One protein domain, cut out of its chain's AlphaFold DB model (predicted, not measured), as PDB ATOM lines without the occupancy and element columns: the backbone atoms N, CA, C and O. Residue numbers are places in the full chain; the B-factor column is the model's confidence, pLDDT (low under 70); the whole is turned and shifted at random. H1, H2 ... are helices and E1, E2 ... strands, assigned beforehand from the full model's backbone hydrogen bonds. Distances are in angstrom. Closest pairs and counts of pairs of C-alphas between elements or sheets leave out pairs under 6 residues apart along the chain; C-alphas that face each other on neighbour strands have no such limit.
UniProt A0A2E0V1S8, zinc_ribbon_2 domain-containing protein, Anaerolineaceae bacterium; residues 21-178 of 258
ATOM      1  N   LYS A  21     157.394  11.774 136.157       81.38
ATOM      2  CA  LYS A  21     156.061  11.198 136.003       81.38
ATOM      3  C   LYS A  21     155.592  11.390 134.557       81.38
ATOM      4  O   LYS A  21     155.158  12.482 134.197       81.38
ATOM      5  N   GLN A  22     155.757  10.372 133.716       89.50
ATOM      6  CA  GLN A  22     155.293  10.404 132.332       89.50
ATOM      7  C   GLN A  22     153.882   9.832 132.287       89.50
ATOM      8  O   GLN A  22     153.640   8.709 132.723       89.50
ATOM      9  N   VAL A  23     152.954  10.645 131.796       93.06
ATOM     10  CA  VAL A  23     151.554  10.275 131.615       93.06
ATOM     11  C   VAL A  23     151.307  10.158 130.118       93.06
ATOM     12  O   VAL A  23     151.600  11.092 129.374       93.06
ATOM     13  N   PHE A  24     150.782   9.017 129.690       93.56
ATOM     14  CA  PHE A  24     150.503   8.709 128.290       93.56
ATOM     15  C   PHE A  24     148.995   8.555 128.068       93.56
ATOM     16  O   PHE A  24     148.308   8.059 128.963       93.56
ATOM     17  N   PRO A  25     148.450   8.935 126.901       95.00
ATOM     18  CA  PRO A  25     147.081   8.576 126.551       95.00
ATOM     19  C   PRO A  25     146.968   7.056 126.384       95.00
ATOM     20  O   PRO A  25     147.891   6.403 125.891       95.00
ATOM     21  N   VAL A  26     145.835   6.469 126.754       95.44
ATOM     22  CA  VAL A  26     145.559   5.049 126.488       95.44
ATOM     23  C   VAL A  26     144.804   4.925 125.162       95.44
ATOM     24  O   VAL A  26     143.833   5.655 124.973       95.44
ATOM     25  N   PRO A  27     145.172   3.998 124.256       95.56
ATOM     26  CA  PRO A  27     144.440   3.828 123.005       95.56
ATOM     27  C   PRO A  27     142.952   3.531 123.226       95.56
ATOM     28  O   PRO A  27     142.614   2.726 124.098       95.56
ATOM     29  N   THR A  28     142.055   4.076 122.396       94.81
ATOM     30  CA  THR A  28     140.592   3.914 122.568       94.81
ATOM     31  C   THR A  28     140.144   2.452 122.725       94.81
ATOM     32  O   THR A  28     139.250   2.141 123.514       94.81
ATOM     33  N   ARG A  29     140.766   1.512 122.001       95.19
ATOM     34  CA  ARG A  29     140.455   0.076 122.132       95.19
ATOM     35  C   ARG A  29     140.796  -0.464 123.525       95.19
ATOM     36  O   ARG A  29     140.005  -1.207 124.091       95.19
ATOM     37  N   VAL A  30     141.946  -0.069 124.064       96.50
ATOM     38  CA  VAL A  30     142.416  -0.476 125.395       96.50
ATOM     39  C   VAL A  30     141.575   0.191 126.478       96.50
ATOM     40  O   VAL A  30     141.217  -0.455 127.452       96.50
ATOM     41  N   ALA A  31     141.189   1.454 126.289       96.69
ATOM     42  CA  ALA A  31     140.289   2.162 127.194       96.69
ATOM     43  C   ALA A  31     138.930   1.452 127.345       96.69
ATOM     44  O   ALA A  31     138.433   1.301 128.458       96.69
ATOM     45  N   LYS A  32     138.360   0.943 126.242       97.12
ATOM     46  CA  LYS A  32     137.140   0.117 126.281       97.12
ATOM     47  C   LYS A  32     137.339  -1.172 127.078       97.12
ATOM     48  O   LYS A  32     136.455  -1.543 127.843       97.12
ATOM     49  N   ASP A  33     138.490  -1.825 126.917       97.75
ATOM     50  CA  ASP A  33     138.835  -3.025 127.682       97.75
ATOM     51  C   ASP A  33     139.033  -2.699 129.178       97.75
ATOM     52  O   ASP A  33     138.540  -3.423 130.036       97.75
ATOM     53  N   LEU A  34     139.668  -1.576 129.527       97.69
ATOM     54  CA  LEU A  34     139.811  -1.135 130.922       97.69
ATOM     55  C   LEU A  34     138.458  -0.835 131.580       97.69
ATOM     56  O   LEU A  34     138.233  -1.234 132.724       97.69
ATOM     57  N   GLU A  35     137.548  -0.169 130.866       97.81
ATOM     58  CA  GLU A  35     136.201   0.118 131.370       97.81
ATOM     59  C   GLU A  35     135.393  -1.176 131.564       97.81
ATOM     60  O   GLU A  35     134.782  -1.367 132.617       97.81
ATOM     61  N   ALA A  36     135.442  -2.090 130.587       97.75
ATOM     62  CA  ALA A  36     134.801  -3.400 130.677       97.75
ATOM     63  C   ALA A  36     135.350  -4.219 131.853       97.75
ATOM     64  O   ALA A  36     134.571  -4.738 132.647       97.75
ATOM     65  N   LEU A  37     136.677  -4.250 132.034       97.75
ATOM     66  CA  LEU A  37     137.317  -4.910 133.171       97.75
ATOM     67  C   LEU A  37     136.787  -4.365 134.503       97.75
ATOM     68  O   LEU A  37     136.386  -5.141 135.365       97.75
ATOM     69  N   CYS A  38     136.771  -3.041 134.687       97.44
ATOM     70  CA  CYS A  38     136.303  -2.440 135.940       97.44
ATOM     71  C   CYS A  38     134.828  -2.759 136.209       97.44
ATOM     72  O   CYS A  38     134.459  -3.082 137.341       97.44
ATOM     73  N   HIS A  39     133.995  -2.696 135.166       96.75
ATOM     74  CA  HIS A  39     132.582  -3.038 135.252       96.75
ATOM     75  C   HIS A  39     132.370  -4.505 135.643       96.75
ATOM     76  O   HIS A  39     131.631  -4.786 136.588       96.75
ATOM     77  N   ASP A  40     133.056  -5.428 134.971       97.31
ATOM     78  CA  ASP A  40     132.930  -6.865 135.207       97.31
ATOM     79  C   ASP A  40     133.445  -7.263 136.590       97.31
ATOM     80  O   ASP A  40     132.818  -8.083 137.260       97.31
ATOM     81  N   LEU A  41     134.546  -6.665 137.056       96.44
ATOM     82  CA  LEU A  41     135.069  -6.901 138.401       96.44
ATOM     83  C   LEU A  41     134.123  -6.358 139.485       96.44
ATOM     84  O   LEU A  41     133.905  -7.039 140.490       96.44
ATOM     85  N   ASP A  42     133.525  -5.175 139.294       95.56
ATOM     86  CA  ASP A  42     132.529  -4.628 140.230       95.56
ATOM     87  C   ASP A  42     131.245  -5.475 140.246       95.56
ATOM     88  O   ASP A  42     130.745  -5.820 141.320       95.56
ATOM     89  N   LEU A  43     130.738  -5.898 139.080       95.62
ATOM     90  CA  LEU A  43     129.614  -6.835 138.993       95.62
ATOM     91  C   LEU A  43     129.939  -8.146 139.700       95.62
ATOM     92  O   LEU A  43     129.187  -8.597 140.565       95.62
ATOM     93  N   LEU A  44     131.092  -8.735 139.408       95.81
ATOM     94  CA  LEU A  44     131.495  -9.995 140.002       95.81
ATOM     95  C   LEU A  44     131.658  -9.871 141.528       95.81
ATOM     96  O   LEU A  44     131.248 -10.765 142.272       95.81
ATOM     97  N   GLN A  45     132.143  -8.740 142.043       94.25
ATOM     98  CA  GLN A  45     132.201  -8.493 143.483       94.25
ATOM     99  C   GLN A  45     130.853  -8.234 144.150       94.25
ATOM    100  O   GLN A  45     130.702  -8.602 145.314       94.25
ATOM    101  N   ASN A  46     129.878  -7.653 143.456       93.75
ATOM    102  CA  ASN A  46     128.587  -7.311 144.054       93.75
ATOM    103  C   ASN A  46     127.527  -8.410 143.849       93.75
ATOM    104  O   ASN A  46     126.847  -8.798 144.797       93.75
ATOM    105  N   SER A  47     127.406  -8.956 142.636       95.06
ATOM    106  CA  SER A  47     126.392  -9.954 142.255       95.06
ATOM    107  C   SER A  47     126.951 -11.376 142.179       95.06
ATOM    108  O   SER A  47     126.275 -12.327 142.553       95.06
ATOM    109  N   GLY A  48     128.224 -11.529 141.801       94.25
ATOM    110  CA  GLY A  48     128.865 -12.841 141.618       94.25
ATOM    111  C   GLY A  48     128.599 -13.406 140.230       94.25
ATOM    112  O   GLY A  48     128.848 -14.582 139.987       94.25
ATOM    113  N   GLN A  49     128.077 -12.567 139.338       94.81
ATOM    114  CA  GLN A  49     127.761 -12.890 137.962       94.81
ATOM    115  C   GLN A  49     128.489 -11.914 137.044       94.81
ATOM    116  O   GLN A  49     128.452 -10.705 137.259       94.81
ATOM    117  N   THR A  50     129.137 -12.460 136.024       96.69
ATOM    118  CA  THR A  50     129.663 -11.736 134.867       96.69
ATOM    119  C   THR A  50     129.855 -12.731 133.719       96.69
ATOM    120  O   THR A  50     129.828 -13.947 133.944       96.69
ATOM    121  N   ASP A  51     130.045 -12.242 132.498       97.25
ATOM    122  CA  ASP A  51     130.459 -13.081 131.377       97.25
ATOM    123  C   ASP A  51     131.959 -13.391 131.492       97.25
ATOM    124  O   ASP A  51     132.827 -12.602 131.118       97.25
ATOM    125  N   LEU A  52     132.271 -14.580 132.015       96.62
ATOM    126  CA  LEU A  52     133.652 -15.018 132.230       96.62
ATOM    127  C   LEU A  52     134.448 -15.171 130.922       96.62
ATOM    128  O   LEU A  52     135.672 -15.070 130.963       96.62
ATOM    129  N   ASN A  53     133.797 -15.378 129.768       96.00
ATOM    130  CA  ASN A  53     134.494 -15.418 128.478       96.00
ATOM    131  C   ASN A  53     134.884 -14.007 128.029       96.00
ATOM    132  O   ASN A  53     136.008 -13.791 127.575       96.00
ATOM    133  N   ALA A  54     133.973 -13.040 128.166       96.38
ATOM    134  CA  ALA A  54     134.257 -11.642 127.853       96.38
ATOM    135  C   ALA A  54     135.392 -11.100 128.737       96.38
ATOM    136  O   ALA A  54     136.353 -10.533 128.213       96.38
ATOM    137  N   LEU A  55     135.333 -11.384 130.043       96.81
ATOM    138  CA  LEU A  55     136.365 -11.021 131.011       96.81
ATOM    139  C   LEU A  55     137.719 -11.675 130.693       96.81
ATOM    140  O   LEU A  55     138.745 -10.998 130.692       96.81
ATOM    141  N   SER A  56     137.725 -12.974 130.376       95.94
ATOM    142  CA  SER A  56     138.923 -13.719 129.955       95.94
ATOM    143  C   SER A  56     139.583 -13.059 128.736       95.94
ATOM    144  O   SER A  56     140.754 -12.680 128.776       95.94
ATOM    145  N   ASN A  57     138.800 -12.789 127.688       95.94
ATOM    146  CA  ASN A  57     139.282 -12.129 126.475       95.94
ATOM    147  C   ASN A  57     139.788 -10.701 126.735       95.94
ATOM    148  O   ASN A  57     140.758 -10.262 126.114       95.94
ATOM    149  N   CYS A  58     139.122  -9.966 127.627       96.69
ATOM    150  CA  CYS A  58     139.521  -8.627 128.043       96.69
ATOM    151  C   CYS A  58     140.894  -8.641 128.732       96.69
ATOM    152  O   CYS A  58     141.793  -7.892 128.350       96.69
ATOM    153  N   LEU A  59     141.083  -9.533 129.706       96.44
ATOM    154  CA  LEU A  59     142.337  -9.683 130.444       96.44
ATOM    155  C   LEU A  59     143.514 -10.081 129.539       96.44
ATOM    156  O   LEU A  59     144.627  -9.599 129.760       96.44
ATOM    157  N   SER A  60     143.280 -10.904 128.511       95.06
ATOM    158  CA  SER A  60     144.310 -11.264 127.526       95.06
ATOM    159  C   SER A  60     144.759 -10.053 126.705       95.06
ATOM    160  O   SER A  60     145.950  -9.750 126.656       95.06
ATOM    161  N   ARG A  61     143.809  -9.286 126.144       95.62
ATOM    162  CA  ARG A  61     144.123  -8.072 125.363       95.62
ATOM    163  C   ARG A  61     144.842  -7.011 126.194       95.62
ATOM    164  O   ARG A  61     145.763  -6.364 125.698       95.62
ATOM    165  N   LEU A  62     144.448  -6.851 127.458       96.44
ATOM    166  CA  LEU A  62     145.123  -5.940 128.381       96.44
ATOM    167  C   LEU A  62     146.545  -6.403 128.694       96.44
ATOM    168  O   LEU A  62     147.446  -5.571 128.700       96.44
ATOM    169  N   SER A  63     146.773  -7.705 128.894       95.38
ATOM    170  CA  SER A  63     148.126  -8.261 129.043       95.38
ATOM    171  C   SER A  63     149.007  -7.916 127.838       95.38
ATOM    172  O   SER A  63     150.131  -7.447 128.007       95.38
ATOM    173  N   ASP A  64     148.491  -8.107 126.622       94.75
ATOM    174  CA  ASP A  64     149.256  -7.863 125.397       94.75
ATOM    175  C   ASP A  64     149.611  -6.386 125.235       94.75
ATOM    176  O   ASP A  64     150.731  -6.042 124.843       94.75
ATOM    177  N   TRP A  65     148.682  -5.494 125.581       95.44
ATOM    178  CA  TRP A  65     148.963  -4.066 125.619       95.44
ATOM    179  C   TRP A  65     149.981  -3.710 126.711       95.44
ATOM    180  O   TRP A  65     150.930  -2.984 126.432       95.44
ATOM    181  N   LEU A  66     149.847  -4.255 127.923       94.44
ATOM    182  CA  LEU A  66     150.751  -4.000 129.052       94.44
ATOM    183  C   LEU A  66     152.197  -4.438 128.778       94.44
ATOM    184  O   LEU A  66     153.126  -3.776 129.241       94.44
ATOM    185  N   LYS A  67     152.389  -5.524 128.020       91.81
ATOM    186  CA  LYS A  67     153.711  -6.018 127.600       91.81
ATOM    187  C   LYS A  67     154.400  -5.069 126.622       91.81
ATOM    188  O   LYS A  67     155.601  -4.837 126.723       91.81
ATOM    189  N   ASN A  68     153.644  -4.541 125.663       90.06
ATOM    190  CA  ASN A  68     154.208  -3.753 124.569       90.06
ATOM    191  C   ASN A  68     154.232  -2.252 124.865       90.06
ATOM    192  O   ASN A  68     155.060  -1.545 124.295       90.06
ATOM    193  N   GLN A  69     153.307  -1.777 125.710       83.31
ATOM    194  CA  GLN A  69     153.022  -0.366 125.994       83.31
ATOM    195  C   GLN A  69     153.156   0.504 124.742       83.31
ATOM    196  O   GLN A  69     153.772   1.570 124.770       83.31
ATOM    197  N   SER A  70     152.630   0.016 123.613       73.69
ATOM    198  CA  SER A  70     152.733   0.725 122.347       73.69
ATOM    199  C   SER A  70     152.049   2.075 122.513       73.69
ATOM    200  O   SER A  70     150.860   2.142 122.837       73.69
ATOM    201  N   GLY A  71     152.843   3.140 122.363       67.06
ATOM    202  CA  GLY A  71     152.381   4.509 122.529       67.06
ATOM    203  C   GLY A  71     151.137   4.749 121.684       67.06
ATOM    204  O   GLY A  71     151.066   4.338 120.524       67.06
ATOM    205  N   SER A  72     150.138   5.372 122.293       71.75
ATOM    206  CA  SER A  72     148.982   5.895 121.580       71.75
ATOM    207  C   SER A  72     149.404   7.036 120.654       71.75
ATOM    208  O   SER A  72     150.441   7.679 120.841       71.75
ATOM    209  N   SER A  73     148.572   7.292 119.645       78.19
ATOM    210  CA  SER A  73     148.621   8.571 118.943       78.19
ATOM    211  C   SER A  73     148.325   9.693 119.943       78.19
ATOM    212  O   SER A  73     147.473   9.526 120.815       78.19
ATOM    213  N   LEU A  74     148.983  10.844 119.792       78.25
ATOM    214  CA  LEU A  74     148.707  12.038 120.605       78.25
ATOM    215  C   LEU A  74     147.249  12.523 120.484       78.25
ATOM    216  O   LEU A  74     146.790  13.246 121.361       78.25
ATOM    217  N   ASP A  75     146.528  12.090 119.447       81.06
ATOM    218  CA  ASP A  75     145.143  12.488 119.168       81.06
ATOM    219  C   ASP A  75     144.079  11.545 119.773       81.06
ATOM    220  O   ASP A  75     142.888  11.702 119.503       81.06
ATOM    221  N   ASP A  76     144.470  10.530 120.551       84.81
ATOM    222  CA  ASP A  76     143.535   9.540 121.105       84.81
ATOM    223  C   ASP A  76     142.885  10.070 122.404       84.81
ATOM    224  O   ASP A  76     143.422   9.915 123.504       84.81
ATOM    225  N   ASP A  77     141.715  10.707 122.287       90.50
ATOM    226  CA  ASP A  77     140.921  11.201 123.425       90.50
ATOM    227  C   ASP A  77     140.019  10.104 124.007       90.50
ATOM    228  O   ASP A  77     138.790  10.130 123.936       90.50
ATOM    229  N   SER A  78     140.644   9.067 124.556       94.69
ATOM    230  CA  SER A  78     139.910   7.957 125.164       94.69
ATOM    231  C   SER A  78     139.366   8.274 126.564       94.69
ATOM    232  O   SER A  78     138.665   7.446 127.150       94.69
ATOM    233  N   GLY A  79     139.740   9.425 127.137       95.69
ATOM    234  CA  GLY A  79     139.517   9.766 128.544       95.69
ATOM    235  C   GLY A  79     140.351   8.942 129.536       95.69
ATOM    236  O   GLY A  79     140.212   9.118 130.748       95.69
ATOM    237  N   TRP A  80     141.218   8.047 129.049       97.31
ATOM    238  CA  TRP A  80     142.108   7.229 129.866       97.31
ATOM    239  C   TRP A  80     143.565   7.652 129.704       97.31
ATOM    240  O   TRP A  80     144.065   7.893 128.607       97.31
ATOM    241  N   THR A  81     144.276   7.663 130.825       96.31
ATOM    242  CA  THR A  81     145.714   7.920 130.895       96.31
ATOM    243  C   THR A  81     146.427   6.752 131.555       96.31
ATOM    244  O   THR A  81     145.853   6.106 132.430       96.31
ATOM    245  N   SER A  82     147.660   6.467 131.152       96.06
ATOM    246  CA  SER A  82     148.523   5.473 131.781       96.06
ATOM    247  C   SER A  82     149.818   6.102 132.269       96.06
ATOM    248  O   SER A  82     150.362   7.032 131.677       96.06
ATOM    249  N   GLU A  83     150.310   5.586 133.385       95.19
ATOM    250  CA  GLU A  83     151.537   6.024 134.026       95.19
ATOM    251  C   GLU A  83     152.358   4.783 134.396       95.19
ATOM    252  O   GLU A  83     152.054   4.122 135.399       95.19
ATOM    253  N   PRO A  84     153.352   4.410 133.574       93.94
ATOM    254  CA  PRO A  84     154.260   3.327 133.901       93.94
ATOM    255  C   PRO A  84     155.270   3.786 134.956       93.94
ATOM    256  O   PRO A  84     155.825   4.883 134.894       93.94
ATOM    257  N   PHE A  85     155.547   2.910 135.910       92.81
ATOM    258  CA  PHE A  85     156.561   3.084 136.935       92.81
ATOM    259  C   PHE A  85     157.341   1.784 137.089       92.81
ATOM    260  O   PHE A  85     156.756   0.736 137.327       92.81
ATOM    261  N   GLY A  86     158.663   1.829 136.991       88.94
ATOM    262  CA  GLY A  86     159.495   0.640 137.138       88.94
ATOM    263  C   GLY A  86     160.740   0.702 136.276       88.94
ATOM    264  O   GLY A  86     161.010   1.700 135.609       88.94
ATOM    265  N   LEU A  87     161.501  -0.386 136.297       83.62
ATOM    266  CA  LEU A  87     162.722  -0.527 135.516       83.62
ATOM    267  C   LEU A  87     162.567  -1.731 134.592       83.62
ATOM    268  O   LEU A  87     162.211  -2.829 135.024       83.62
ATOM    269  N   LYS A  88     162.852  -1.528 133.304       81.38
ATOM    270  CA  LYS A  88     162.815  -2.601 132.305       81.38
ATOM    271  C   LYS A  88     163.698  -3.767 132.769       81.38
ATOM    272  O   LYS A  88     164.862  -3.552 133.095       81.38
ATOM    273  N   GLY A  89     163.150  -4.980 132.804       85.25
ATOM    274  CA  GLY A  89     163.853  -6.175 133.288       85.25
ATOM    275  C   GLY A  89     163.705  -6.458 134.788       85.25
ATOM    276  O   GLY A  89     163.923  -7.591 135.200       85.25
ATOM    277  N   LEU A  90     163.297  -5.480 135.605       86.12
ATOM    278  CA  LEU A  90     163.091  -5.645 137.056       86.12
ATOM    279  C   LEU A  90     161.613  -5.622 137.461       86.12
ATOM    280  O   LEU A  90     161.267  -5.914 138.604       86.12
ATOM    281  N   GLY A  91     160.746  -5.291 136.509       90.69
ATOM    282  CA  GLY A  91     159.316  -5.168 136.705       90.69
ATOM    283  C   GLY A  91     158.915  -3.763 137.104       90.69
ATOM    284  O   GLY A  91     159.675  -2.798 136.964       90.69
ATOM    285  N   GLY A  92     157.672  -3.642 137.539       93.94
ATOM    286  CA  GLY A  92     157.088  -2.343 137.805       93.94
ATOM    287  C   GLY A  92     155.590  -2.407 137.990       93.94
ATOM    288  O   GLY A  92     155.016  -3.453 138.283       93.94
ATOM    289  N   MET A  93     154.959  -1.262 137.803       95.88
ATOM    290  CA  MET A  93     153.525  -1.113 137.782       95.88
ATOM    291  C   MET A  93     153.097  -0.150 136.681       95.88
ATOM    292  O   MET A  93     153.810   0.792 136.349       95.88
ATOM    293  N   VAL A  94     151.905  -0.358 136.140       96.38
ATOM    294  CA  VAL A  94     151.239   0.590 135.249       96.38
ATOM    295  C   VAL A  94     149.969   1.043 135.934       96.38
ATOM    296  O   VAL A  94     149.112   0.218 136.247       96.38
ATOM    297  N   THR A  95     149.845   2.348 136.167       97.19
ATOM    298  CA  THR A  95     148.603   2.925 136.683       97.19
ATOM    299  C   THR A  95     147.803   3.534 135.547       97.19
ATOM    300  O   THR A  95     148.244   4.501 134.934       97.19
ATOM    301  N   CYS A  96     146.619   2.998 135.290       97.62
ATOM    302  CA  CYS A  96     145.654   3.531 134.341       97.62
ATOM    303  C   CYS A  96     144.569   4.320 135.081       97.62
ATOM    304  O   CYS A  96     144.054   3.858 136.098       97.62
ATOM    305  N   ARG A  97     144.195   5.498 134.580       97.94
ATOM    306  CA  ARG A  97     143.181   6.368 135.189       97.94
ATOM    307  C   ARG A  97     142.224   6.917 134.149       97.94
ATOM    308  O   ARG A  97     142.678   7.452 133.142       97.94
ATOM    309  N   SER A  98     140.938   6.882 134.463       97.44
ATOM    310  CA  SER A  98     139.899   7.712 133.850       97.44
ATOM    311  C   SER A  98     139.284   8.639 134.895       97.44
ATOM    312  O   SER A  98     139.737   8.692 136.044       97.44
ATOM    313  N   GLU A  99     138.237   9.377 134.532       97.06
ATOM    314  CA  GLU A  99     137.437  10.137 135.498       97.06
ATOM    315  C   GLU A  99     136.784   9.234 136.554       97.06
ATOM    316  O   GLU A  99     136.651   9.626 137.713       97.06
ATOM    317  N   ARG A 100     136.402   8.010 136.164       97.38
ATOM    318  CA  ARG A 100     135.636   7.089 137.007       97.38
ATOM    319  C   ARG A 100     136.495   6.062 137.729       97.38
ATOM    320  O   ARG A 100     136.167   5.704 138.856       97.38
ATOM    321  N   TRP A 101     137.565   5.586 137.105       97.94
ATOM    322  CA  TRP A 101     138.316   4.433 137.591       97.94
ATOM    323  C   TRP A 101     139.809   4.724 137.699       97.94
ATOM    324  O   TRP A 101     140.376   5.509 136.941       97.94
ATOM    325  N   GLU A 102     140.453   4.057 138.645       97.81
ATOM    326  CA  GLU A 102     141.899   3.867 138.685       97.81
ATOM    327  C   GLU A 102     142.182   2.367 138.734       97.81
ATOM    328  O   GLU A 102     141.585   1.649 139.534       97.81
ATOM    329  N   VAL A 103     143.086   1.898 137.876       98.06
ATOM    330  CA  VAL A 103     143.516   0.502 137.808       98.06
ATOM    331  C   VAL A 103     145.033   0.454 137.868       98.06
ATOM    332  O   VAL A 103     145.701   1.144 137.106       98.06
ATOM    333  N   VAL A 104     145.587  -0.359 138.759       97.94
ATOM    334  CA  VAL A 104     147.031  -0.553 138.910       97.94
ATOM    335  C   VAL A 104     147.367  -1.990 138.550       97.94
ATOM    336  O   VAL A 104     146.826  -2.917 139.147       97.94
ATOM    337  N   PHE A 105     148.276  -2.182 137.603       97.56
ATOM    338  CA  PHE A 105     148.788  -3.493 137.215       97.56
ATOM    339  C   PHE A 105     150.233  -3.621 137.660       97.56
ATOM    340  O   PHE A 105     151.059  -2.836 137.217       97.56
ATOM    341  N   ASN A 106     150.556  -4.611 138.487       95.81
ATOM    342  CA  ASN A 106     151.935  -4.955 138.817       95.81
ATOM    343  C   ASN A 106     152.473  -5.955 137.794       95.81
ATOM    344  O   ASN A 106     151.790  -6.927 137.460       95.81
ATOM    345  N   GLN A 107     153.693  -5.711 137.327       94.88
ATOM    346  CA  GLN A 107     154.362  -6.446 136.262       94.88
ATOM    347  C   GLN A 107     155.673  -7.063 136.749       94.88
ATOM    348  O   GLN A 107     156.396  -6.463 137.548       94.88
ATOM    349  N   ASP A 108     155.993  -8.250 136.239       93.00
ATOM    350  CA  ASP A 108     157.297  -8.885 136.426       93.00
ATOM    351  C   ASP A 108     158.387  -8.243 135.541       93.00
ATOM    352  O   ASP A 108     158.126  -7.324 134.760       93.00
ATOM    353  N   GLY A 109     159.621  -8.752 135.619       88.38
ATOM    354  CA  GLY A 109     160.748  -8.291 134.794       88.38
ATOM    355  C   GLY A 109     160.509  -8.338 133.280       88.38
ATOM    356  O   GLY A 109     161.117  -7.565 132.540       88.38
ATOM    357  N   ASN A 110     159.586  -9.187 132.826       90.31
ATOM    358  CA  ASN A 110     159.219  -9.362 131.424       90.31
ATOM    359  C   ASN A 110     158.011  -8.500 131.013       90.31
ATOM    360  O   ASN A 110     157.518  -8.637 129.892       90.31
ATOM    361  N   GLY A 111     157.508  -7.635 131.901       90.44
ATOM    362  CA  GLY A 111     156.324  -6.811 131.655       90.44
ATOM    363  C   GLY A 111     155.005  -7.586 131.743       90.44
ATOM    364  O   GLY A 111     153.958  -7.060 131.363       90.44
ATOM    365  N   GLN A 112     155.015  -8.828 132.230       93.19
ATOM    366  CA  GLN A 112     153.805  -9.629 132.358       93.19
ATOM    367  C   GLN A 112     153.072  -9.274 133.653       93.19
ATOM    368  O   GLN A 112     153.689  -9.274 134.725       93.19
ATOM    369  N   PRO A 113     151.764  -8.980 133.594       95.00
ATOM    370  CA  PRO A 113     151.006  -8.661 134.789       95.00
ATOM    371  C   PRO A 113     150.810  -9.900 135.677       95.00
ATOM    372  O   PRO A 113     150.561 -11.001 135.184       95.00
ATOM    373  N   TYR A 114     150.901  -9.711 136.995       94.06
ATOM    374  CA  TYR A 114     150.664 -10.775 137.988       94.06
ATOM    375  C   TYR A 114     149.659 -10.391 139.084       94.06
ATOM    376  O   TYR A 114     149.085 -11.264 139.741       94.06
ATOM    377  N   LEU A 115     149.423  -9.093 139.293       96.12
ATOM    378  CA  LEU A 115     148.482  -8.571 140.286       96.12
ATOM    379  C   LEU A 115     147.855  -7.279 139.770       96.12
ATOM    380  O   LEU A 115     148.570  -6.351 139.401       96.12
ATOM    381  N   GLY A 116     146.529  -7.206 139.794       97.50
ATOM    382  CA  GLY A 116     145.770  -6.003 139.492       97.50
ATOM    383  C   GLY A 116     145.067  -5.449 140.728       97.50
ATOM    384  O   GLY A 116     144.655  -6.193 141.616       97.50
ATOM    385  N   MET A 117     144.904  -4.136 140.782       97.88
ATOM    386  CA  MET A 117     144.042  -3.440 141.733       97.88
ATOM    387  C   MET A 117     143.137  -2.504 140.954       97.88
ATOM    388  O   MET A 117     143.590  -1.898 139.989       97.88
ATOM    389  N   TRP A 118     141.882  -2.363 141.360       97.56
ATOM    390  CA  TRP A 118     140.990  -1.363 140.782       97.56
ATOM    391  C   TRP A 118     140.262  -0.613 141.883       97.56
ATOM    392  O   TRP A 118     139.955  -1.186 142.933       97.56
ATOM    393  N   GLN A 119     139.986   0.666 141.640       97.06
ATOM    394  CA  GLN A 119     139.157   1.474 142.516       97.06
ATOM    395  C   GLN A 119     138.307   2.508 141.777       97.06
ATOM    396  O   GLN A 119     138.738   3.090 140.781       97.06
ATOM    397  N   SER A 120     137.100   2.755 142.291       96.94
ATOM    398  CA  SER A 120     136.272   3.884 141.854       96.94
ATOM    399  C   SER A 120     136.861   5.199 142.362       96.94
ATOM    400  O   SER A 120     137.261   5.315 143.521       96.94
ATOM    401  N   ARG A 121     136.889   6.202 141.486       96.56
ATOM    402  CA  ARG A 121     137.290   7.586 141.769       96.56
ATOM    403  C   ARG A 121     136.092   8.511 141.972       96.56
ATOM    404  O   ARG A 121     136.277   9.691 142.265       96.56
ATOM    405  N   VAL A 122     134.871   7.994 141.819       96.06
ATOM    406  CA  VAL A 122     133.646   8.783 141.955       96.06
ATOM    407  C   VAL A 122     133.451   9.173 143.426       96.06
ATOM    408  O   VAL A 122     133.380   8.291 144.289       96.06
ATOM    409  N   PRO A 123     133.330  10.474 143.748       95.19
ATOM    410  CA  PRO A 123     133.096  10.919 145.116       95.19
ATOM    411  C   PRO A 123     131.841  10.277 145.720       95.19
ATOM    412  O   PRO A 123     130.772  10.284 145.116       95.19
ATOM    413  N   GLY A 124     131.968   9.729 146.930       93.88
ATOM    414  CA  GLY A 124     130.869   9.070 147.646       93.88
ATOM    415  C   GLY A 124     130.744   7.561 147.402       93.88
ATOM    416  O   GLY A 124     130.108   6.879 148.205       93.88
ATOM    417  N   GLU A 125     131.409   7.000 146.387       91.81
ATOM    418  CA  GLU A 125     131.478   5.547 146.178       91.81
ATOM    419  C   GLU A 125     132.530   4.891 147.093       91.81
ATOM    420  O   GLU A 125     133.552   4.361 146.657       91.81
ATOM    421  N   ILE A 126     132.288   4.924 148.404       82.50
ATOM    422  CA  ILE A 126     133.179   4.299 149.387       82.50
ATOM    423  C   ILE A 126     133.182   2.764 149.251       82.50
ATOM    424  O   ILE A 126     132.158   2.131 148.984       82.50
ATOM    425  N   ASN A 127     134.338   2.141 149.503       83.06
ATOM    426  CA  ASN A 127     134.539   0.683 149.463       83.06
ATOM    427  C   ASN A 127     134.374   0.031 148.079       83.06
ATOM    428  O   ASN A 127     134.007  -1.142 148.000       83.06
ATOM    429  N   ARG A 128     134.629   0.759 146.991       88.88
ATOM    430  CA  ARG A 128     134.792   0.179 145.650       88.88
ATOM    431  C   ARG A 128     136.263   0.100 145.268       88.88
ATOM    432  O   ARG A 128     136.646   0.626 144.235       88.88
ATOM    433  N   HIS A 129     137.077  -0.501 146.130       92.81
ATOM    434  CA  HIS A 129     138.462  -0.847 145.820       92.81
ATOM    435  C   HIS A 129     138.677  -2.320 146.120       92.81
ATOM    436  O   HIS A 129     138.100  -2.844 147.079       92.81
ATOM    437  N   SER A 130     139.476  -2.992 145.305       96.31
ATOM    438  CA  SER A 130     139.814  -4.402 145.480       96.31
ATOM    439  C   SER A 130     141.024  -4.782 144.640       96.31
ATOM    440  O   SER A 130     141.469  -4.017 143.783       96.31
ATOM    441  N   SER A 131     141.563  -5.966 144.904       97.12
ATOM    442  CA  SER A 131     142.634  -6.566 144.118       97.12
ATOM    443  C   SER A 131     142.147  -7.829 143.427       97.12
ATOM    444  O   SER A 131     141.190  -8.485 143.847       97.12
ATOM    445  N   PHE A 132     142.804  -8.169 142.327       97.06
ATOM    446  CA  PHE A 132     142.614  -9.428 141.642       97.06
ATOM    447  C   PHE A 132     143.956  -9.989 141.195       97.06
ATOM    448  O   PHE A 132     144.870  -9.256 140.819       97.06
ATOM    449  N   LYS A 133     144.079 -11.308 141.221       95.75
ATOM    450  CA  LYS A 133     145.263 -12.027 140.751       95.75
ATOM    451  C   LYS A 133     144.843 -13.252 139.964       95.75
ATOM    452  O   LYS A 133     143.778 -13.822 140.208       95.75
ATOM    453  N   ILE A 134     145.699 -13.658 139.036       93.56
ATOM    454  CA  ILE A 134     145.506 -14.874 138.258       93.56
ATOM    455  C   ILE A 134     146.392 -15.970 138.845       93.56
ATOM    456  O   ILE A 134     147.579 -15.771 139.107       93.56
ATOM    457  N   GLN A 135     145.798 -17.130 139.100       92.38
ATOM    458  CA  GLN A 135     146.484 -18.307 139.618       92.38
ATOM    459  C   GLN A 135     146.182 -19.517 138.739       92.38
ATOM    460  O   GLN A 135     145.107 -19.626 138.155       92.38
ATOM    461  N   SER A 136     147.144 -20.433 138.652       87.12
ATOM    462  CA  SER A 136     146.960 -21.729 138.004       87.12
ATOM    463  C   SER A 136     146.827 -22.794 139.084       87.12
ATOM    464  O   SER A 136     147.699 -22.912 139.943       87.12
ATOM    465  N   SER A 137     145.733 -23.551 139.051       85.44
ATOM    466  CA  SER A 137     145.467 -24.648 139.980       85.44
ATOM    467  C   SER A 137     144.919 -25.839 139.203       85.44
ATOM    468  O   SER A 137     143.946 -25.705 138.464       85.44
ATOM    469  N   ALA A 138     145.574 -26.998 139.321       86.94
ATOM    470  CA  ALA A 138     145.205 -28.232 138.616       86.94
ATOM    471  C   ALA A 138     145.042 -28.073 137.083       86.94
ATOM    472  O   ALA A 138     144.166 -28.681 136.473       86.94
ATOM    473  N   GLY A 139     145.878 -27.240 136.451       86.44
ATOM    474  CA  GLY A 139     145.824 -26.986 135.004       86.44
ATOM    475  C   GLY A 139     144.694 -26.052 134.563       86.44
ATOM    476  O   GLY A 139     144.536 -25.813 133.369       86.44
ATOM    477  N   GLN A 140     143.926 -25.502 135.504       90.62
ATOM    478  CA  GLN A 140     142.905 -24.500 135.234       90.62
ATOM    479  C   GLN A 140     143.363 -23.128 135.716       90.62
ATOM    480  O   GLN A 140     144.001 -22.997 136.763       90.62
ATOM    481  N   ILE A 141     143.001 -22.098 134.955       92.69
ATOM    482  CA  ILE A 141     143.236 -20.715 135.349       92.69
ATOM    483  C   ILE A 141     142.074 -20.212 136.198       92.69
ATOM    484  O   ILE A 141     140.903 -20.350 135.839       92.69
ATOM    485  N   GLN A 142     142.419 -19.598 137.323       95.25
ATOM    486  CA  GLN A 142     141.491 -19.003 138.265       95.25
ATOM    487  C   GLN A 142     141.800 -17.521 138.443       95.25
ATOM    488  O   GLN A 142     142.946 -17.131 138.671       95.25
ATOM    489  N   LEU A 143     140.755 -16.704 138.387       96.31
ATOM    490  CA  LEU A 143     140.773 -15.326 138.848       96.31
ATOM    491  C   LEU A 143     140.374 -15.314 140.323       96.31
ATOM    492  O   LEU A 143     139.277 -15.746 140.681       96.31
ATOM    493  N   VAL A 144     141.267 -14.814 141.168       96.62
ATOM    494  CA  VAL A 144     141.021 -14.612 142.597       96.62
ATOM    495  C   VAL A 144     140.830 -13.124 142.831       96.62
ATOM    496  O   VAL A 144     141.743 -12.348 142.569       96.62
ATOM    497  N   LEU A 145     139.656 -12.735 143.320       96.88
ATOM    498  CA  LEU A 145     139.331 -11.373 143.721       96.88
ATOM    499  C   LEU A 145     139.380 -11.281 145.243       96.88
ATOM    500  O   LEU A 145     138.734 -12.068 145.936       96.88
ATOM    501  N   GLU A 146     140.100 -10.291 145.750       95.81
ATOM    502  CA  GLU A 146     140.226  -9.989 147.172       95.81
ATOM    503  C   GLU A 146     139.616  -8.602 147.422       95.81
ATOM    504  O   GLU A 146     139.986  -7.604 146.803       95.81
ATOM    505  N   GLY A 147     138.620  -8.541 148.303       91.62
ATOM    506  CA  GLY A 147     137.837  -7.335 148.554       91.62
ATOM    507  C   GLY A 147     136.815  -7.549 149.658       91.62
ATOM    508  O   GLY A 147     137.076  -8.282 150.610       91.62
ATOM    509  N   LYS A 148     135.611  -6.975 149.509       89.44
ATOM    510  CA  LYS A 148     134.502  -7.183 150.469       89.44
ATOM    511  C   LYS A 148     134.194  -8.661 150.697       89.44
ATOM    512  O   LYS A 148     133.855  -9.067 151.805       89.44
ATOM    513  N   ARG A 149     134.295  -9.449 149.628       91.88
ATOM    514  CA  ARG A 149     134.235 -10.905 149.659       91.88
ATOM    515  C   ARG A 149     135.369 -11.453 148.811       91.88
ATOM    516  O   ARG A 149     135.585 -10.979 147.699       91.88
ATOM    517  N   SER A 150     136.068 -12.449 149.342       94.75
ATOM    518  CA  SER A 150     137.006 -13.223 148.540       94.75
ATOM    519  C   SER A 150     136.201 -14.086 147.577       94.75
ATOM    520  O   SER A 150     135.292 -14.799 148.005       94.75
ATOM    521  N   LEU A 151     136.522 -14.016 146.291       96.50
ATOM    522  CA  LEU A 151     135.858 -14.805 145.263       96.50
ATOM    523  C   LEU A 151     136.897 -15.441 144.350       96.50
ATOM    524  O   LEU A 151     137.888 -14.812 143.994       96.50
ATOM    525  N   GLN A 152     136.642 -16.681 143.960       96.50
ATOM    526  CA  GLN A 152     137.474 -17.422 143.028       96.50
ATOM    527  C   GLN A 152     136.590 -17.923 141.895       96.50
ATOM    528  O   GLN A 152     135.596 -18.606 142.139       96.50
ATOM    529  N   VAL A 153     136.936 -17.559 140.664       96.44
ATOM    530  CA  VAL A 153     136.220 -17.993 139.460       96.44
ATOM    531  C   VAL A 153     137.193 -18.582 138.457       96.44
ATOM    532  O   VAL A 153     138.336 -18.146 138.357       96.44
ATOM    533  N   PHE A 154     136.744 -19.581 137.709       95.81
ATOM    534  CA  PHE A 154     137.529 -20.170 136.631       95.81
ATOM    535  C   PHE A 154     137.413 -19.308 135.377       95.81
ATOM    536  O   PHE A 154     136.303 -18.952 134.983       95.81
ATOM    537  N   LEU A 155     138.542 -18.988 134.747       95.06
ATOM    538  CA  LEU A 155     138.556 -18.260 133.482       95.06
ATOM    539  C   LEU A 155     138.608 -19.262 132.319       95.06
ATOM    540  O   LEU A 155     139.639 -19.913 132.117       95.06
ATOM    541  N   PRO A 156     137.519 -19.424 131.551       91.38
ATOM    542  CA  PRO A 156     137.521 -20.306 130.395       91.38
ATOM    543  C   PRO A 156     138.468 -19.767 129.318       91.38
ATOM    544  O   PRO A 156     138.509 -18.564 129.057       91.38
ATOM    545  N   GLN A 157     139.209 -20.677 128.678       88.62
ATOM    546  CA  GLN A 157     140.058 -20.389 127.510       88.62
ATOM    547  C   GLN A 157     141.139 -19.320 127.752       88.62
ATOM    548  O   GLN A 157     141.662 -18.742 126.804       88.62
ATOM    549  N   PHE A 158     141.479 -19.056 129.013       90.31
ATOM    550  CA  PHE A 158     142.493 -18.069 129.343       90.31
ATOM    551  C   PHE A 158     143.891 -18.619 129.080       90.31
ATOM    552  O   PHE A 158     144.252 -19.690 129.575       90.31
ATOM    553  N   GLU A 159     144.690 -17.879 128.317       87.38
ATOM    554  CA  GLU A 159     146.051 -18.281 127.996       87.38
ATOM    555  C   GLU A 159     146.969 -18.071 129.206       87.38
ATOM    556  O   GLU A 159     147.124 -16.963 129.721       87.38
ATOM    557  N   THR A 160     147.617 -19.144 129.658       80.75
ATOM    558  CA  THR A 160     148.529 -19.127 130.815       80.75
ATOM    559  C   THR A 160     149.719 -18.183 130.627       80.75
ATOM    560  O   THR A 160     150.280 -17.721 131.612       80.75
ATOM    561  N   ALA A 161     150.101 -17.879 129.383       85.00
ATOM    562  CA  ALA A 161     151.209 -16.982 129.053       85.00
ATOM    563  C   ALA A 161     150.836 -15.487 129.091       85.00
ATOM    564  O   ALA A 161     151.708 -14.621 128.955       85.00
ATOM    565  N   ALA A 162     149.551 -15.155 129.246       82.38
ATOM    566  CA  ALA A 162     149.117 -13.767 129.343       82.38
ATOM    567  C   ALA A 162     149.484 -13.165 130.713       82.38
ATOM    568  O   ALA A 162     149.890 -12.008 130.794       82.38
ATOM    569  N   TRP A 163     149.379 -13.952 131.787       90.12
ATOM    570  CA  TRP A 163     149.590 -13.489 133.159       90.12
ATOM    571  C   TRP A 163     150.465 -14.454 133.945       90.12
ATOM    572  O   TRP A 163     150.264 -15.668 133.911       90.12
ATOM    573  N   VAL A 164     151.403 -13.907 134.712       88.31
ATOM    574  CA  VAL A 164     152.296 -14.703 135.558       88.31
ATOM    575  C   VAL A 164     151.616 -14.948 136.893       88.31
ATOM    576  O   VAL A 164     151.037 -14.039 137.487       88.31
ATOM    577  N   SER A 165     151.690 -16.178 137.402       83.94
ATOM    578  CA  SER A 165     151.227 -16.434 138.762       83.94
ATOM    579  C   SER A 165     152.174 -15.778 139.767       83.94
ATOM    580  O   SER A 165     153.395 -15.795 139.605       83.94
ATOM    581  N   MET A 166     151.629 -15.246 140.859       80.00
ATOM    582  CA  MET A 166     152.443 -14.656 141.931       80.00
ATOM    583  C   MET A 166     153.506 -15.633 142.477       80.00
ATOM    584  O   MET A 166     154.613 -15.219 142.825       80.00
ATOM    585  N   ASP A 167     153.213 -16.937 142.479       82.75
ATOM    586  CA  ASP A 167     154.170 -17.978 142.869       82.75
ATOM    587  C   ASP A 167     155.323 -18.120 141.869       82.75
ATOM    588  O   ASP A 167     156.469 -18.326 142.270       82.75
ATOM    589  N   ALA A 168     155.041 -18.015 140.565       82.31
ATOM    590  CA  ALA A 168     156.069 -18.055 139.530       82.31
ATOM    591  C   ALA A 168     156.984 -16.825 139.621       82.31
ATOM    592  O   ALA A 168     158.204 -16.981 139.602       82.31
ATOM    593  N   TYR A 169     156.410 -15.637 139.829       83.19
ATOM    594  CA  TYR A 169     157.181 -14.413 140.060       83.19
ATOM    595  C   TYR A 169     158.079 -14.517 141.303       83.19
ATOM    596  O   TYR A 169     159.278 -14.252 141.232       83.19
ATOM    597  N   SER A 170     157.530 -14.989 142.428       80.38
ATOM    598  CA  SER A 170     158.286 -15.157 143.679       80.38
ATOM    599  C   SER A 170     159.451 -16.140 143.520       80.38
ATOM    600  O   SER A 170     160.545 -15.913 144.034       80.38
ATOM    601  N   LYS A 171     159.244 -17.234 142.772       85.31
ATOM    602  CA  LYS A 171     160.314 -18.185 142.442       85.31
ATOM    603  C   LYS A 171     161.416 -17.543 141.605       85.31
ATOM    604  O   LYS A 171     162.582 -17.838 141.850       85.31
ATOM    605  N   GLU A 172     161.072 -16.691 140.645       84.31
ATOM    606  CA  GLU A 172     162.056 -16.033 139.780       84.31
ATOM    607  C   GLU A 172     162.891 -14.994 140.541       84.31
ATOM    608  O   GLU A 172     164.118 -14.996 140.436       84.31
ATOM    609  N   LEU A 173     162.257 -14.196 141.408       79.12
ATOM    610  CA  LEU A 173     162.969 -13.291 142.315       79.12
ATOM    611  C   LEU A 173     163.995 -14.041 143.173       79.12
ATOM    612  O   LEU A 173     165.158 -13.641 143.244       79.12
ATOM    613  N   ASN A 174     163.603 -15.172 143.762       83.88
ATOM    614  CA  ASN A 174     164.498 -15.962 144.608       83.88
ATOM    615  C   ASN A 174     165.706 -16.531 143.844       83.88
ATOM    616  O   ASN A 174     166.789 -16.623 144.419       83.88
ATOM    617  N   LYS A 175     165.561 -16.872 142.555       84.88
ATOM    618  CA  LYS A 175     166.704 -17.290 141.723       84.88
ATOM    619  C   LYS A 175     167.689 -16.145 141.505       84.88
ATOM    620  O   LYS A 175     168.892 -16.362 141.574       84.88
ATOM    621  N   SER A 176     167.190 -14.931 141.271       74.94
ATOM    622  CA  SER A 176     168.042 -13.763 141.002       74.94
ATOM    623  C   SER A 176     168.868 -13.308 142.216       74.94
ATOM    624  O   SER A 176     169.958 -12.764 142.052       74.94
ATOM    625  N   HIS A 177     168.388 -13.573 143.437       72.25
ATOM    626  CA  HIS A 177     169.072 -13.207 144.681       72.25
ATOM    627  C   HIS A 177     170.144 -14.200 145.140       72.25
ATOM    628  O   HIS A 177     170.903 -13.884 146.055       72.25
ATOM    629  N   HIS A 178     170.252 -15.362 144.499       66.44
ATOM    630  CA  HIS A 178     171.394 -16.252 144.659       66.44
ATOM    631  C   HIS A 178     172.325 -16.075 143.455       66.44
ATOM    632  O   HIS A 178     172.220 -16.843 142.497       66.44
TER     633      HIS A 178
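This is residues 21 to 178 of the 258 residues of the protein "zinc_ribbon_2 domain-containing protein" of Anaerolineaceae bacterium (UniProt A0A2E0V1S8). One long, twisted sheet of seven strands, E1 to E7, forms a wall, with two long helices, H1 and H2, packed over one face. H3 meets the opposite face with residues 166 to 169 and runs on beyond the strands. The printed part has 158 residues with three named helices and seven named strands, in the order H1 H2 E1 E2 E3 E4 E5 E6 E7 H3, and its class is mixed, helices and strands. The antiparallel sheet runs E1 E2 E3 E4 E5 E6 E7 as a meander, each strand the antiparallel neighbour of the one before. The whole is compact, with a radius of gyration of the C-alphas of 15.4 A and spans of 43 by 37 by 28 A.

Residues 24 to 25 pair antiparallel with residues 81 to 82 of E1, residues 81 to 87. H1, residues 28 to 46, and H2, residues 52 to 68, are a helical hairpin and touch, the closest C-alphas being those of Asp 33 and Cys 58, 5.7 A apart. They run opposite ways at a steep tilt of 45 degrees. The edge strand E1 pairs with E2, residues 91 to 97, with N 83 and O 95 2.8 A apart. E2 pairs with E3, residues 101 to 107, through N 94 and O 105 at 2.8 A. E3 pairs with E4, residues 113 to 120, through N 104 and O 117 at 2.8 A. E4 pairs with E5, residues 129 to 137, through N 116 and O 132 at 2.8 A. E5 pairs with E6, residues 140 to 146, through N 133 and O 144 at 2.9 A. E6 pairs with the edge strand E7, residues 151 to 154, through N 143 and O 153 at 2.8 A. H1 and H2 are on the same face of the sheet. The closest C-alphas of H1 and E4 are those of Cys 38 and Trp 118, 6.8 A apart. H2, at a height over the sheet of 9.4 A, runs across the strands. H3, residues 166 to 176, is on the opposite face, over none of the strands, and apart from H1 and H2. Its closest C-alpha to E4 is that of Met 166, 5.8 A from that of Tyr 114. In H1, H2 and H3 every O i to N i+4 pair is within hydrogen-bond range.

H1 begins at C-alpha 28, (140.592, 3.914, 122.568), and is 27.1 A long; H2 is 24.7 A. E5, the longest strand by residues, is 25.5 A. H3 is 15.7 A and ends at C-alpha 176, (168.042, -13.763, 141.002).

The C-alphas of Gly 124 and His 178 are the two farthest apart, 47.9 A. The printed part has no cut. The links H2 to E1 and E7 to H3 are long. Mean pLDDT of the printed part is 91.8; residues 71 and 178 are under 70.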